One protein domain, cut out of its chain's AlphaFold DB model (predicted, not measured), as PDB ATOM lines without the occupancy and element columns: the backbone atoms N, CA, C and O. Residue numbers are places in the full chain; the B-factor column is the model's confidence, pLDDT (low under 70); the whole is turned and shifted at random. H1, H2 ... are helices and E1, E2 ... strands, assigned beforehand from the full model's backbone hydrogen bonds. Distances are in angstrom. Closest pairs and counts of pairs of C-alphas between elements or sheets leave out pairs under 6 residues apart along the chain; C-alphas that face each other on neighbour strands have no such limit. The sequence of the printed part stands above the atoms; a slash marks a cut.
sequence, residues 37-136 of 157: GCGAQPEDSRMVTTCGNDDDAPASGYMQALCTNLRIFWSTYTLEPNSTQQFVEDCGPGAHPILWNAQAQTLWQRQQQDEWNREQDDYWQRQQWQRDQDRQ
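AT A GLANCE: This is residues 37 to 136 of the 157 residues of an uncharacterized protein of Nocardia mexicana (UniProt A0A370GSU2). Look for a small, slightly crossed sandwich of two three-stranded antiparallel sheets, E4 E3 E6 and E1 E2 E5, face to face, with one long helix, H1, that begins at the end of the sandwich where E6 finishes and sticks out as a straight arm over residues 114 to 136. The sandwich is well formed, its strands running nearly along each other from sheet to sheet, and E1 and E6 close one side of it. The printed part has 100 residues with six named strands and then one named helix, in the order E1 E2 E3 E4 E5 E6 H1, and its class is mixed, helices and strands. It is only just extended, close to loose, with a radius of gyration of the C-alphas of 19.2 A, and its flat outline spans 62 by 38 by 15 A, the arm adding to the length.

IN THESE COORDINATES: Start with the sheet E4 E3 E6. Its inner strand E3, residues 59 to 67, runs 26.8 A from C-alpha 59 at (-45.893, -28.178, 20.001). On its edges you find E4, residues 72 to 79, 22.4 A long, and E6, residues 97 to 105, 23.3 A long. In the other sheet the inner strand is E2, residues 46 to 53, 22.8 A long; its edges are E1, residues 37 to 43, 19.5 A long, and E5, residues 83 to 90, 23.3 A long. Find C-alpha 37 at (-46.002, -36.458, 16.168), where E1 begins. H1, residues 107 to 136, covers 43.3 A and ends at C-alpha 136, at (-4.273, -47.665, 35.548).

HOW THE PARTS SIT: In the sheet E4 E3 E6, look first at the hairpin E3 and E4, antiparallel with 163 degrees between their directions; N 61 and O 77 are 2.8 A apart, within hydrogen-bond range. On the other side of E3 is E6, antiparallel at 172 degrees, with N 62 and O 103 at 2.8 A. In the sheet E1 E2 E5, E1 and E2 form a hairpin, antiparallel at 161 degrees, with N 39 and O 50 at 2.9 A. E2 and E5 are antiparallel at 163 degrees, with N 49 and O 87 at 2.8 A. Each sheet is twisted, its C-alphas lying up to 4.4 A off the best plane. The sandwich, two sheets face to face, has 96 pairs of C-alphas within 10 A between its sheets; the facing parts are 8.5 A apart centre to centre, their best planes stand 23 degrees apart, and the strands of the one are at 17 degrees to those of the other. Between E1 and E6 there are 12 pairs of C-alphas within 8 A, the closest being those of Gly 37 and Ala 104, 4.5 A apart. E3 and E5 are near each other, with 6 pairs within 10 A, while E1 and E4 are apart. H1 only grazes the sheet E4 E3 E6, with its residues 107 to 113; the closest C-alphas of H1 and E3 are those of Leu 107 and Ala 59, 6.7 A apart. H1 is not on the sheet E1 E2 E5. In H1 every O i to N i+4 pair is within hydrogen-bond range.

THE WHOLE: The two C-alphas farthest apart are those of Pro 93 and Gln 136, at 62.3 A. Residues 114 to 136 of H1 stand free; without them the body has 77 residues and spans 40 by 22 by 14 A. As you read along, the links E2 to E3, E4 to E5 and E5 to E6 take you from one sheet to the other. The link E5 to E6, 6 residues, is short but not tight; the other links are tight, and none is long. The printed part has no cut. This predicted model has a mean pLDDT of 92.5 over the printed part, and no printed residue is under 70.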
ATOM      1  N   GLY A  37     -46.651 -35.597  17.143       90.94
ATOM      2  CA  GLY A  37     -46.002 -36.458  16.168       90.94
ATOM      3  C   GLY A  37     -46.253 -35.971  14.751       90.94
ATOM      4  O   GLY A  37     -47.297 -35.394  14.460       90.94
ATOM      5  N   CYS A  38     -45.291 -36.211  13.863       93.62
ATOM      6  CA  CYS A  38     -45.445 -35.956  12.437       93.62
ATOM      7  C   CYS A  38     -45.176 -37.235  11.655       93.62
ATOM      8  O   CYS A  38     -44.230 -37.966  11.941       93.62
ATOM      9  N   GLY A  39     -45.989 -37.465  10.634       91.88
ATOM     10  CA  GLY A  39     -45.698 -38.385   9.551       91.88
ATOM     11  C   GLY A  39     -45.513 -37.590   8.270       91.88
ATOM     12  O   GLY A  39     -46.180 -36.581   8.059       91.88
ATOM     13  N   ALA A  40     -44.613 -38.039   7.406       92.00
ATOM     14  CA  ALA A  40     -44.450 -37.432   6.097       92.00
ATOM     15  C   ALA A  40     -44.413 -38.519   5.025       92.00
ATOM     16  O   ALA A  40     -43.757 -39.549   5.207       92.00
ATOM     17  N   GLN A  41     -45.150 -38.300   3.938       92.69
ATOM     18  CA  GLN A  41     -45.253 -39.203   2.798       92.69
ATOM     19  C   GLN A  41     -44.990 -38.444   1.488       92.69
ATOM     20  O   GLN A  41     -45.457 -37.312   1.329       92.69
ATOM     21  N   PRO A  42     -44.234 -39.040   0.552       91.88
ATOM     22  CA  PRO A  42     -44.071 -38.476  -0.775       91.88
ATOM     23  C   PRO A  42     -45.356 -38.670  -1.587       91.88
ATOM     24  O   PRO A  42     -45.901 -39.770  -1.661       91.88
ATOM     25  N   GLU A  43     -45.803 -37.608  -2.244       92.94
ATOM     26  CA  GLU A  43     -46.871 -37.643  -3.237       92.94
ATOM     27  C   GLU A  43     -46.345 -37.054  -4.544       92.94
ATOM     28  O   GLU A  43     -46.393 -35.845  -4.793       92.94
ATOM     29  N   ASP A  44     -45.839 -37.931  -5.406       90.62
ATOM     30  CA  ASP A  44     -45.304 -37.543  -6.707       90.62
ATOM     31  C   ASP A  44     -44.082 -36.614  -6.537       90.62
ATOM     32  O   ASP A  44     -43.053 -37.044  -6.006       90.62
ATOM     33  N   SER A  45     -44.158 -35.346  -6.947       92.06
ATOM     34  CA  SER A  45     -43.083 -34.358  -6.755       92.06
ATOM     35  C   SER A  45     -43.150 -33.592  -5.432       92.06
ATOM     36  O   SER A  45     -42.322 -32.719  -5.185       92.06
ATOM     37  N   ARG A  46     -44.129 -33.872  -4.566       93.12
ATOM     38  CA  ARG A  46     -44.336 -33.119  -3.323       93.12
ATOM     39  C   ARG A  46     -44.137 -33.994  -2.094       93.12
ATOM     40  O   ARG A  46     -44.327 -35.206  -2.127       93.12
ATOM     41  N   MET A  47     -43.791 -33.354  -0.993       93.69
ATOM     42  CA  MET A  47     -43.728 -33.950   0.326       93.69
ATOM     43  C   MET A  47     -44.931 -33.482   1.134       93.69
ATOM     44  O   MET A  47     -45.066 -32.289   1.409       93.69
ATOM     45  N   VAL A  48     -45.797 -34.416   1.519       94.50
ATOM     46  CA  VAL A  48     -46.961 -34.137   2.362       94.50
ATOM     47  C   VAL A  48     -46.634 -34.548   3.785       94.50
ATOM     48  O   VAL A  48     -46.367 -35.715   4.065       94.50
ATOM     49  N   THR A  49     -46.632 -33.577   4.690       94.44
ATOM     50  CA  THR A  49     -46.343 -33.773   6.111       94.44
ATOM     51  C   THR A  49     -47.598 -33.519   6.917       94.44
ATOM     52  O   THR A  49     -48.132 -32.415   6.899       94.44
ATOM     53  N   THR A  50     -48.057 -34.529   7.643       95.12
ATOM     54  CA  THR A  50     -49.200 -34.432   8.547       95.12
ATOM     55  C   THR A  50     -48.694 -34.531   9.973       95.12
ATOM     56  O   THR A  50     -48.056 -35.517  10.345       95.12
ATOM     57  N   CYS A  51     -48.986 -33.515  10.771       94.31
ATOM     58  CA  CYS A  51     -48.591 -33.439  12.165       94.31
ATOM     59  C   CYS A  51     -49.823 -33.359  13.060       94.31
ATOM     60  O   CYS A  51     -50.719 -32.555  12.809       94.31
ATOM     61  N   GLY A  52     -49.848 -34.177  14.107       93.31
ATOM     62  CA  GLY A  52     -50.838 -34.129  15.175       93.31
ATOM     63  C   GLY A  52     -50.220 -33.569  16.450       93.31
ATOM     64  O   GLY A  52     -49.052 -33.833  16.751       93.31
ATOM     65  N   ASN A  53     -51.007 -32.795  17.186       93.88
ATOM     66  CA  ASN A  53     -50.706 -32.355  18.535       93.88
ATOM     67  C   ASN A  53     -51.920 -32.629  19.419       93.88
ATOM     68  O   ASN A  53     -52.907 -31.899  19.350       93.88
ATOM     69  N   ASP A  54     -51.827 -33.669  20.242       90.56
ATOM     70  CA  ASP A  54     -52.865 -34.043  21.206       90.56
ATOM     71  C   ASP A  54     -52.700 -33.312  22.550       90.56
ATOM     72  O   ASP A  54     -53.393 -33.621  23.518       90.56
ATOM     73  N   ASP A  55     -51.742 -32.385  22.646       87.81
ATOM     74  CA  ASP A  55     -51.484 -31.601  23.850       87.81
ATOM     75  C   ASP A  55     -52.326 -30.317  23.872       87.81
ATOM     76  O   ASP A  55     -52.646 -29.717  22.840       87.81
ATOM     77  N   ASP A  56     -52.652 -29.869  25.083       87.25
ATOM     78  CA  ASP A  56     -53.334 -28.599  25.339       87.25
ATOM     79  C   ASP A  56     -52.368 -27.399  25.175       87.25
ATOM     80  O   ASP A  56     -52.796 -26.241  25.149       87.25
ATOM     81  N   ALA A  57     -51.066 -27.665  25.024       87.00
ATOM     82  CA  ALA A  57     -50.029 -26.683  24.732       87.00
ATOM     83  C   ALA A  57     -49.563 -26.735  23.261       87.00
ATOM     84  O   ALA A  57     -49.665 -27.773  22.605       87.00
ATOM     85  N   PRO A  58     -49.008 -25.633  22.721       87.69
ATOM     86  CA  PRO A  58     -48.381 -25.654  21.407       87.69
ATOM     87  C   PRO A  58     -47.191 -26.614  21.374       87.69
ATOM     88  O   PRO A  58     -46.379 -26.651  22.304       87.69
ATOM     89  N   ALA A  59     -47.046 -27.329  20.265       92.19
ATOM     90  CA  ALA A  59     -45.893 -28.178  20.001       92.19
ATOM     91  C   ALA A  59     -45.050 -27.614  18.854       92.19
ATOM     92  O   ALA A  59     -45.473 -26.733  18.105       92.19
ATOM     93  N   SER A  60     -43.830 -28.123  18.713       91.75
ATOM     94  CA  SER A  60     -42.958 -27.780  17.590       91.75
ATOM     95  C   SER A  60     -42.759 -28.996  16.702       91.75
ATOM     96  O   SER A  60     -42.431 -30.074  17.199       91.75
ATOM     97  N   GLY A  61     -42.936 -28.805  15.400       92.94
ATOM     98  CA  GLY A  61     -42.636 -29.781  14.366       92.94
ATOM     99  C   GLY A  61     -41.469 -29.328  13.504       92.94
ATOM    100  O   GLY A  61     -41.198 -28.134  13.367       92.94
ATOM    101  N   TYR A  62     -40.784 -30.280  12.894       93.38
ATOM    102  CA  TYR A  62     -39.845 -30.016  11.823       93.38
ATOM    103  C   TYR A  62     -39.924 -31.107  10.770       93.38
ATOM    104  O   TYR A  62     -40.308 -32.248  11.040       93.38
ATOM    105  N   MET A  63     -39.536 -30.742   9.561       94.06
ATOM    106  CA  MET A  63     -39.402 -31.662   8.457       94.06
ATOM    107  C   MET A  63     -38.186 -31.285   7.625       94.06
ATOM    108  O   MET A  63     -37.882 -30.110   7.429       94.06
ATOM    109  N   GLN A  64     -37.474 -32.299   7.162       94.94
ATOM    110  CA  GLN A  64     -36.371 -32.169   6.232       94.94
ATOM    111  C   GLN A  64     -36.545 -33.197   5.123       94.94
ATOM    112  O   GLN A  64     -36.875 -34.350   5.400       94.94
ATOM    113  N   ALA A  65     -36.264 -32.808   3.883       94.81
ATOM    114  CA  ALA A  65     -36.205 -33.749   2.775       94.81
ATOM    115  C   ALA A  65     -35.090 -33.412   1.782       94.81
ATOM    116  O   ALA A  65     -34.658 -32.265   1.653       94.81
ATOM    117  N   LEU A  66     -34.640 -34.450   1.081       95.88
ATOM    118  CA  LEU A  66     -33.746 -34.409  -0.068       95.88
ATOM    119  C   LEU A  66     -34.516 -34.917  -1.288       95.88
ATOM    120  O   LEU A  66     -35.129 -35.984  -1.239       95.88
ATOM    121  N   CYS A  67     -34.432 -34.177  -2.387       95.81
ATOM    122  CA  CYS A  67     -35.076 -34.498  -3.656       95.81
ATOM    123  C   CYS A  67     -34.070 -35.005  -4.705       95.81
ATOM    124  O   CYS A  67     -32.863 -34.783  -4.591       95.81
ATOM    125  N   THR A  68     -34.558 -35.638  -5.776       96.38
ATOM    126  CA  THR A  68     -33.726 -36.142  -6.892       96.38
ATOM    127  C   THR A  68     -32.925 -35.056  -7.616       96.38
ATOM    128  O   THR A  68     -31.855 -35.337  -8.146       96.38
ATOM    129  N   ASN A  69     -33.399 -33.808  -7.617       94.88
ATOM    130  CA  ASN A  69     -32.679 -32.646  -8.153       94.88
ATOM    131  C   ASN A  69     -31.641 -32.068  -7.171       94.88
ATOM    132  O   ASN A  69     -31.190 -30.939  -7.356       94.88
ATOM    133  N   LEU A  70     -31.290 -32.816  -6.120       95.06
ATOM    134  CA  LEU A  70     -30.374 -32.423  -5.044       95.06
ATOM    135  C   LEU A  70     -30.839 -31.210  -4.231       95.06
ATOM    136  O   LEU A  70     -30.070 -30.657  -3.441       95.06
ATOM    137  N   ARG A  71     -32.104 -30.802  -4.374       92.88
ATOM    138  CA  ARG A  71     -32.693 -29.790  -3.507       92.88
ATOM    139  C   ARG A  71     -32.901 -30.388  -2.123       92.88
ATOM    140  O   ARG A  71     -33.532 -31.432  -1.979       92.88
ATOM    141  N   ILE A  72     -32.382 -29.692  -1.121       93.25
ATOM    142  CA  ILE A  72     -32.656 -29.961   0.286       93.25
ATOM    143  C   ILE A  72     -33.567 -28.848   0.780       93.25
ATOM    144  O   ILE A  72     -33.302 -27.672   0.520       93.25
ATOM    145  N   PHE A  73     -34.620 -29.210   1.498       90.94
ATOM    146  CA  PHE A  73     -35.395 -28.249   2.268       90.94
ATOM    147  C   PHE A  73     -35.519 -28.710   3.711       90.94
ATOM    148  O   PHE A  73     -35.563 -29.907   4.000       90.94
ATOM    149  N   TRP A  74     -35.536 -27.729   4.605       93.12
ATOM    150  CA  TRP A  74     -35.865 -27.884   6.008       93.12
ATOM    151  C   TRP A  74     -36.960 -26.875   6.333       93.12
ATOM    152  O   TRP A  74     -36.877 -25.709   5.944       93.12
ATOM    153  N   SER A  75     -37.969 -27.321   7.061       91.75
ATOM    154  CA  SER A  75     -39.084 -26.493   7.489       91.75
ATOM    155  C   SER A  75     -39.374 -26.783   8.951       91.75
ATOM    156  O   SER A  75     -39.277 -27.917   9.419       91.75
ATOM    157  N   THR A  76     -39.704 -25.733   9.689       93.38
ATOM    158  CA  THR A  76     -40.088 -25.799  11.099       93.38
ATOM    159  C   THR A  76     -41.488 -25.244  11.241       93.38
ATOM    160  O   THR A  76     -41.796 -24.198  10.668       93.38
ATOM    161  N   TYR A  77     -42.312 -25.918  12.026       90.06
ATOM    162  CA  TYR A  77     -43.730 -25.629  12.153       90.06
ATOM    163  C   TYR A  77     -44.100 -25.469  13.622       90.06
ATOM    164  O   TYR A  77     -43.606 -26.194  14.488       90.06
ATOM    165  N   THR A  78     -45.009 -24.541  13.893       92.56
ATOM    166  CA  THR A  78     -45.682 -24.459  15.188       92.56
ATOM    167  C   THR A  78     -46.994 -25.217  15.077       92.56
ATOM    168  O   THR A  78     -47.818 -24.905  14.222       92.56
ATOM    169  N   LEU A  79     -47.182 -26.214  15.934       92.56
ATOM    170  CA  LEU A  79     -48.400 -27.004  15.986       92.56
ATOM    171  C   LEU A  79     -49.336 -26.419  17.039       92.56
ATOM    172  O   LEU A  79     -48.971 -26.287  18.208       92.56
ATOM    173  N   GLU A  80     -50.543 -26.069  16.619       92.12
ATOM    174  CA  GLU A  80     -51.596 -25.579  17.494       92.12
ATOM    175  C   GLU A  80     -52.034 -26.682  18.470       92.12
ATOM    176  O   GLU A  80     -51.958 -27.870  18.130       92.12
ATOM    177  N   PRO A  81     -52.479 -26.320  19.682       91.00
ATOM    178  CA  PRO A  81     -53.035 -27.272  20.640       91.00
ATOM    179  C   PRO A  81     -54.204 -28.083  20.070       91.00
ATOM    180  O   PRO A  81     -55.030 -27.527  19.346       91.00
ATOM    181  N   ASN A  82     -54.314 -29.360  20.449       90.06
ATOM    182  CA  ASN A  82     -55.419 -30.261  20.081       90.06
ATOM    183  C   ASN A  82     -55.787 -30.225  18.585       90.06
ATOM    184  O   ASN A  82     -56.964 -30.138  18.220       90.06
ATOM    185  N   SER A  83     -54.783 -30.236  17.709       91.81
ATOM    186  CA  SER A  83     -54.978 -30.034  16.273       91.81
ATOM    187  C   SER A  83     -54.227 -31.056  15.431       91.81
ATOM    188  O   SER A  83     -53.210 -31.617  15.835       91.81
ATOM    189  N   THR A  84     -54.732 -31.286  14.221       94.50
ATOM    190  CA  THR A  84     -53.990 -31.952  13.150       94.50
ATOM    191  C   THR A  84     -53.804 -30.961  12.016       94.50
ATOM    192  O   THR A  84     -54.778 -30.402  11.512       94.50
ATOM    193  N   GLN A  85     -52.557 -30.745  11.614       93.38
ATOM    194  CA  GLN A  85     -52.182 -29.821  10.552       93.38
ATOM    195  C   GLN A  85     -51.431 -30.549   9.445       93.38
ATOM    196  O   GLN A  85     -50.720 -31.527   9.689       93.38
ATOM    197  N   GLN A  86     -51.588 -30.053   8.222       95.12
ATOM    198  CA  GLN A  86     -50.925 -30.587   7.044       95.12
ATOM    199  C   GLN A  86     -50.086 -29.499   6.374       95.12
ATOM    200  O   GLN A  86     -50.559 -28.389   6.139       95.12
ATOM    201  N   PHE A  87     -48.852 -29.852   6.040       92.00
ATOM    202  CA  PHE A  87     -47.882 -29.006   5.361       92.00
ATOM    203  C   PHE A  87     -47.437 -29.696   4.078       92.00
ATOM    204  O   PHE A  87     -47.203 -30.905   4.063       92.00
ATOM    205  N   VAL A  88     -47.325 -28.932   2.997       93.38
ATOM    206  CA  VAL A  88     -46.927 -29.453   1.689       93.38
ATOM    207  C   VAL A  88     -45.747 -28.648   1.180       93.38
ATOM    208  O   VAL A  88     -45.833 -27.429   1.072       93.38
ATOM    209  N   GLU A  89     -44.668 -29.346   0.845       92.44
ATOM    210  CA  GLU A  89     -43.468 -28.763   0.243       92.44
ATOM    211  C   GLU A  89     -43.202 -29.444  -1.102       92.44
ATOM    212  O   GLU A  89     -43.271 -30.666  -1.209       92.44
ATOM    213  N   ASP A  90     -42.904 -28.673  -2.144       93.44
ATOM    214  CA  ASP A  90     -42.669 -29.202  -3.493       93.44
ATOM    215  C   ASP A  90     -41.163 -29.348  -3.767       93.44
ATOM    216  O   ASP A  90     -40.396 -28.407  -3.537       93.44
ATOM    217  N   CYS A  91     -40.729 -30.499  -4.291       91.94
ATOM    218  CA  CYS A  91     -39.355 -30.726  -4.749       91.94
ATOM    219  C   CYS A  91     -39.018 -29.949  -6.033       91.94
ATOM    220  O   CYS A  91     -37.842 -29.667  -6.299       91.94
ATOM    221  N   GLY A  92     -40.032 -29.549  -6.798       91.06
ATOM    222  CA  GLY A  92     -39.932 -28.890  -8.089       91.06
ATOM    223  C   GLY A  92     -40.306 -29.810  -9.260       91.06
ATOM    224  O   GLY A  92     -40.469 -31.021  -9.103       91.06
ATOM    225  N   PRO A  93     -40.431 -29.245 -10.471       91.69
ATOM    226  CA  PRO A  93     -40.873 -29.989 -11.646       91.69
ATOM    227  C   PRO A  93     -39.908 -31.133 -11.989       91.69
ATOM    228  O   PRO A  93     -38.708 -30.917 -12.149       91.69
ATOM    229  N   GLY A  94     -40.450 -32.348 -12.117       91.00
ATOM    230  CA  GLY A  94     -39.689 -33.559 -12.449       91.00
ATOM    231  C   GLY A  94     -38.755 -34.065 -11.342       91.00
ATOM    232  O   GLY A  94     -37.919 -34.928 -11.610       91.00
ATOM    233  N   ALA A  95     -38.862 -33.528 -10.124       94.44
ATOM    234  CA  ALA A  95     -38.072 -33.958  -8.980       94.44
ATOM    235  C   ALA A  95     -38.948 -34.651  -7.934       94.44
ATOM    236  O   ALA A  95     -40.045 -34.187  -7.656       94.44
ATOM    237  N   HIS A  96     -38.440 -35.718  -7.315       94.38
ATOM    238  CA  HIS A  96     -39.179 -36.520  -6.332       94.38
ATOM    239  C   HIS A  96     -38.410 -36.612  -5.007       94.38
ATOM    240  O   HIS A  96     -37.173 -36.576  -5.035       94.38
ATOM    241  N   PRO A  97     -39.086 -36.748  -3.850       93.38
ATOM    242  CA  PRO A  97     -38.410 -36.978  -2.574       93.38
ATOM    243  C   PRO A  97     -37.674 -38.326  -2.574       93.38
ATOM    244  O   PRO A  97     -38.246 -39.348  -2.948       93.38
ATOM    245  N   ILE A  98     -36.413 -38.338  -2.139       94.62
ATOM    246  CA  ILE A  98     -35.593 -39.560  -2.019       94.62
ATOM    247  C   ILE A  98     -35.221 -39.894  -0.579       94.62
ATOM    248  O   ILE A  98     -35.073 -41.065  -0.248       94.62
ATOM    249  N   LEU A  99     -35.088 -38.885   0.284       94.00
ATOM    250  CA  LEU A  99     -34.897 -39.053   1.723       94.00
ATOM    251  C   LEU A  99     -35.717 -37.992   2.441       94.00
ATOM    252  O   LEU A  99     -35.753 -36.846   1.999       94.00
ATOM    253  N   TRP A 100     -36.350 -38.355   3.550       94.94
ATOM    254  CA  TRP A 100     -37.100 -37.409   4.363       94.94
ATOM    255  C   TRP A 100     -37.139 -37.838   5.822       94.94
ATOM    256  O   TRP A 100     -37.027 -39.016   6.164       94.94
ATOM    257  N   ASN A 101     -37.320 -36.853   6.686       93.38
ATOM    258  CA  ASN A 101     -37.590 -37.037   8.095       93.38
ATOM    259  C   ASN A 101     -38.578 -35.959   8.533       93.38
ATOM    260  O   ASN A 101     -38.426 -34.798   8.163       93.38
ATOM    261  N   ALA A 102     -39.583 -36.341   9.313       94.06
ATOM    262  CA  ALA A 102     -40.479 -35.400   9.959       94.06
ATOM    263  C   ALA A 102     -40.698 -35.844  11.394       94.06
ATOM    264  O   ALA A 102     -40.881 -37.032  11.661       94.06
ATOM    265  N   GLN A 103     -40.662 -34.890  12.312       92.62
ATOM    266  CA  GLN A 103     -40.868 -35.136  13.728       92.62
ATOM    267  C   GLN A 103     -41.597 -33.952  14.337       92.62
ATOM    268  O   GLN A 103     -41.445 -32.813  13.901       92.62
ATOM    269  N   ALA A 104     -42.358 -34.223  15.384       93.25
ATOM    270  CA  ALA A 104     -42.857 -33.194  16.270       93.25
ATOM    271  C   ALA A 104     -42.687 -33.635  17.704       93.25
ATOM    272  O   ALA A 104     -42.674 -34.828  17.999       93.25
ATOM    273  N   GLN A 105     -42.514 -32.644  18.564       91.94
ATOM    274  CA  GLN A 105     -42.381 -32.840  19.991       91.94
ATOM    275  C   GLN A 105     -43.050 -31.684  20.724       91.94
ATOM    276  O   GLN A 105     -42.876 -30.508  20.367       91.94
ATOM    277  N   THR A 106     -43.789 -32.027  21.771       91.38
ATOM    278  CA  THR A 106     -44.212 -31.082  22.802       91.38
ATOM    279  C   THR A 106     -43.007 -30.682  23.658       91.38
ATOM    280  O   THR A 106     -41.957 -31.335  23.651       91.38
ATOM    281  N   LEU A 107     -43.143 -29.598  24.426       85.44
ATOM    282  CA  LEU A 107     -42.099 -29.188  25.374       85.44
ATOM    283  C   LEU A 107     -41.824 -30.275  26.423       85.44
ATOM    284  O   LEU A 107     -40.671 -30.499  26.784       85.44
ATOM    285  N   TRP A 108     -42.868 -30.978  26.865       84.94
ATOM    286  CA  TRP A 108     -42.744 -32.080  27.813       84.94
ATOM    287  C   TRP A 108     -41.995 -33.280  27.212       84.94
ATOM    288  O   TRP A 108     -41.078 -33.800  27.847       84.94
ATOM    289  N   GLN A 109     -42.312 -33.679  25.971       85.62
ATOM    290  CA  GLN A 109     -41.588 -34.759  25.284       85.62
ATOM    291  C   GLN A 109     -40.099 -34.429  25.134       85.62
ATOM    292  O   GLN A 109     -39.249 -35.288  25.361       85.62
ATOM    293  N   ARG A 110     -39.778 -33.172  24.797       86.94
ATOM    294  CA  ARG A 110     -38.387 -32.711  24.713       86.94
ATOM    295  C   ARG A 110     -37.677 -32.835  26.057       86.94
ATOM    296  O   ARG A 110     -36.569 -33.354  26.106       86.94
ATOM    297  N   GLN A 111     -38.324 -32.407  27.141       88.25
ATOM    298  CA  GLN A 111     -37.742 -32.511  28.474       88.25
ATOM    299  C   GLN A 111     -37.471 -33.968  28.870       88.25
ATOM    300  O   GLN A 111     -36.379 -34.267  29.346       88.25
ATOM    301  N   GLN A 112     -38.421 -34.880  28.638       88.50
ATOM    302  CA  GLN A 112     -38.198 -36.302  28.910       88.50
ATOM    303  C   GLN A 112     -37.036 -36.876  28.098       88.50
ATOM    304  O   GLN A 112     -36.218 -37.623  28.633       88.50
ATOM    305  N   GLN A 113     -36.946 -36.523  26.814       88.75
ATOM    306  CA  GLN A 113     -35.851 -36.973  25.963       88.75
ATOM    307  C   GLN A 113     -34.501 -36.461  26.480       88.75
ATOM    308  O   GLN A 113     -33.532 -37.216  26.509       88.75
ATOM    309  N   ASP A 114     -34.438 -35.203  26.918       91.31
ATOM    310  CA  ASP A 114     -33.225 -34.605  27.473       91.31
ATOM    311  C   ASP A 114     -32.802 -35.276  28.785       91.31
ATOM    312  O   ASP A 114     -31.613 -35.517  28.996       91.31
ATOM    313  N   GLU A 115     -33.754 -35.597  29.662       92.69
ATOM    314  CA  GLU A 115     -33.495 -36.333  30.903       92.69
ATOM    315  C   GLU A 115     -32.938 -37.731  30.606       92.69
ATOM    316  O   GLU A 115     -31.883 -38.095  31.126       92.69
ATOM    317  N   TRP A 116     -33.569 -38.467  29.688       92.50
ATOM    318  CA  TRP A 116     -33.109 -39.794  29.282       92.50
ATOM    319  C   TRP A 116     -31.719 -39.768  28.633       92.50
ATOM    320  O   TRP A 116     -30.872 -40.614  28.925       92.50
ATOM    321  N   ASN A 117     -31.453 -38.770  27.785       93.88
ATOM    322  CA  ASN A 117     -30.143 -38.584  27.163       93.88
ATOM    323  C   ASN A 117     -29.055 -38.332  28.221       93.88
ATOM    324  O   ASN A 117     -27.997 -38.954  28.169       93.88
ATOM    325  N   ARG A 118     -29.326 -37.479  29.223       94.12
ATOM    326  CA  ARG A 118     -28.381 -37.210  30.323       94.12
ATOM    327  C   ARG A 118     -28.066 -38.465  31.130       94.12
ATOM    328  O   ARG A 118     -26.906 -38.712  31.443       94.12
ATOM    329  N   GLU A 119     -29.074 -39.273  31.446       94.62
ATOM    330  CA  GLU A 119     -28.872 -40.523  32.184       94.62
ATOM    331  C   GLU A 119     -27.994 -41.518  31.414       94.62
ATOM    332  O   GLU A 119     -27.140 -42.189  32.009       94.62
ATOM    333  N   GLN A 120     -28.177 -41.607  30.093       93.44
ATOM    334  CA  GLN A 120     -27.328 -42.438  29.243       93.44
ATOM    335  C   GLN A 120     -25.884 -41.946  29.205       93.44
ATOM    336  O   GLN A 120     -24.965 -42.757  29.347       93.44
ATOM    337  N   ASP A 121     -25.675 -40.644  29.037       94.44
ATOM    338  CA  ASP A 121     -24.336 -40.057  28.996       94.44
ATOM    339  C   ASP A 121     -23.590 -40.288  30.315       94.44
ATOM    340  O   ASP A 121     -22.448 -40.760  30.318       94.44
ATOM    341  N   ASP A 122     -24.269 -40.078  31.442       95.94
ATOM    342  CA  ASP A 122     -23.747 -40.357  32.779       95.94
ATOM    343  C   ASP A 122     -23.359 -41.833  32.950       95.94
ATOM    344  O   ASP A 122     -22.327 -42.169  33.544       95.94
ATOM    345  N   TYR A 123     -24.179 -42.749  32.431       95.44
ATOM    346  CA  TYR A 123     -23.879 -44.176  32.448       95.44
ATOM    347  C   TYR A 123     -22.622 -44.506  31.633       95.44
ATOM    348  O   TYR A 123     -21.727 -45.204  32.127       95.44
ATOM    349  N   TRP A 124     -22.520 -43.980  30.411       93.06
ATOM    350  CA  TRP A 124     -21.359 -44.190  29.548       93.06
ATOM    351  C   TRP A 124     -20.084 -43.604  30.144       93.06
ATOM    352  O   TRP A 124     -19.033 -44.254  30.104       93.06
ATOM    353  N   GLN A 125     -20.174 -42.423  30.752       95.94
ATOM    354  CA  GLN A 125     -19.051 -41.771  31.407       95.94
ATOM    355  C   GLN A 125     -18.551 -42.588  32.603       95.94
ATOM    356  O   GLN A 125     -17.346 -42.831  32.719       95.94
ATOM    357  N   ARG A 126     -19.458 -43.099  33.450       95.75
ATOM    358  CA  ARG A 126     -19.089 -43.990  34.565       95.75
ATOM    359  C   ARG A 126     -18.377 -45.249  34.083       95.75
ATOM    360  O   ARG A 126     -17.365 -45.633  34.664       95.75
ATOM    361  N   GLN A 127     -18.859 -45.871  33.007       95.44
ATOM    362  CA  GLN A 127     -18.191 -47.043  32.443       95.44
ATOM    363  C   GLN A 127     -16.792 -46.736  31.906       95.44
ATOM    364  O   GLN A 127     -15.873 -47.535  32.085       95.44
ATOM    365  N   GLN A 128     -16.624 -45.613  31.204       95.25
ATOM    366  CA  GLN A 128     -15.311 -45.213  30.700       95.25
ATOM    367  C   GLN A 128     -14.336 -44.982  31.850       95.25
ATOM    368  O   GLN A 128     -13.241 -45.538  31.834       95.25
ATOM    369  N   TRP A 129     -14.776 -44.262  32.881       94.25
ATOM    370  CA  TRP A 129     -13.966 -44.004  34.063       94.25
ATOM    371  C   TRP A 129     -13.538 -45.296  34.769       94.25
ATOM    372  O   TRP A 129     -12.368 -45.447  35.109       94.25
ATOM    373  N   GLN A 130     -14.447 -46.268  34.910       94.06
ATOM    374  CA  GLN A 130     -14.111 -47.589  35.455       94.06
ATOM    375  C   GLN A 130     -13.055 -48.308  34.606       94.06
ATOM    376  O   GLN A 130     -12.062 -48.787  35.144       94.06
ATOM    377  N   ARG A 131     -13.203 -48.322  33.274       94.00
ATOM    378  CA  ARG A 131     -12.198 -48.922  32.377       94.00
ATOM    379  C   ARG A 131     -10.837 -48.235  32.479       94.00
ATOM    380  O   ARG A 131      -9.807 -48.899  32.368       94.00
ATOM    381  N   ASP A 132     -10.819 -46.922  32.665       93.81
ATOM    382  CA  ASP A 132      -9.581 -46.160  32.815       93.81
ATOM    383  C   ASP A 132      -8.910 -46.422  34.160       93.81
ATOM    384  O   ASP A 132      -7.688 -46.579  34.201       93.81
ATOM    385  N   GLN A 133      -9.690 -46.556  35.234       92.69
ATOM    386  CA  GLN A 133      -9.178 -47.019  36.520       92.69
ATOM    387  C   GLN A 133      -8.620 -48.436  36.426       92.69
ATOM    388  O   GLN A 133      -7.510 -48.675  36.890       92.69
ATOM    389  N   ASP A 134      -9.322 -49.357  35.769       89.31
ATOM    390  CA  ASP A 134      -8.846 -50.727  35.578       89.31
ATOM    391  C   ASP A 134      -7.552 -50.772  34.762       89.31
ATOM    392  O   ASP A 134      -6.656 -51.564  35.059       89.31
ATOM    393  N   ARG A 135      -7.418 -49.916  33.740       88.19
ATOM    394  CA  ARG A 135      -6.171 -49.780  32.976       88.19
ATOM    395  C   ARG A 135      -5.037 -49.251  33.842       88.19
ATOM    396  O   ARG A 135      -3.950 -49.821  33.793       88.19
ATOM    397  N   GLN A 136      -5.278 -48.211  34.634       89.75
ATOM    398  CA  GLN A 136      -4.273 -47.665  35.548       89.75
ATOM    399  C   GLN A 136      -3.872 -48.693  36.610       89.75
ATOM    400  O   GLN A 136      -2.686 -48.948  36.793       89.75
TER     401      GLN A 136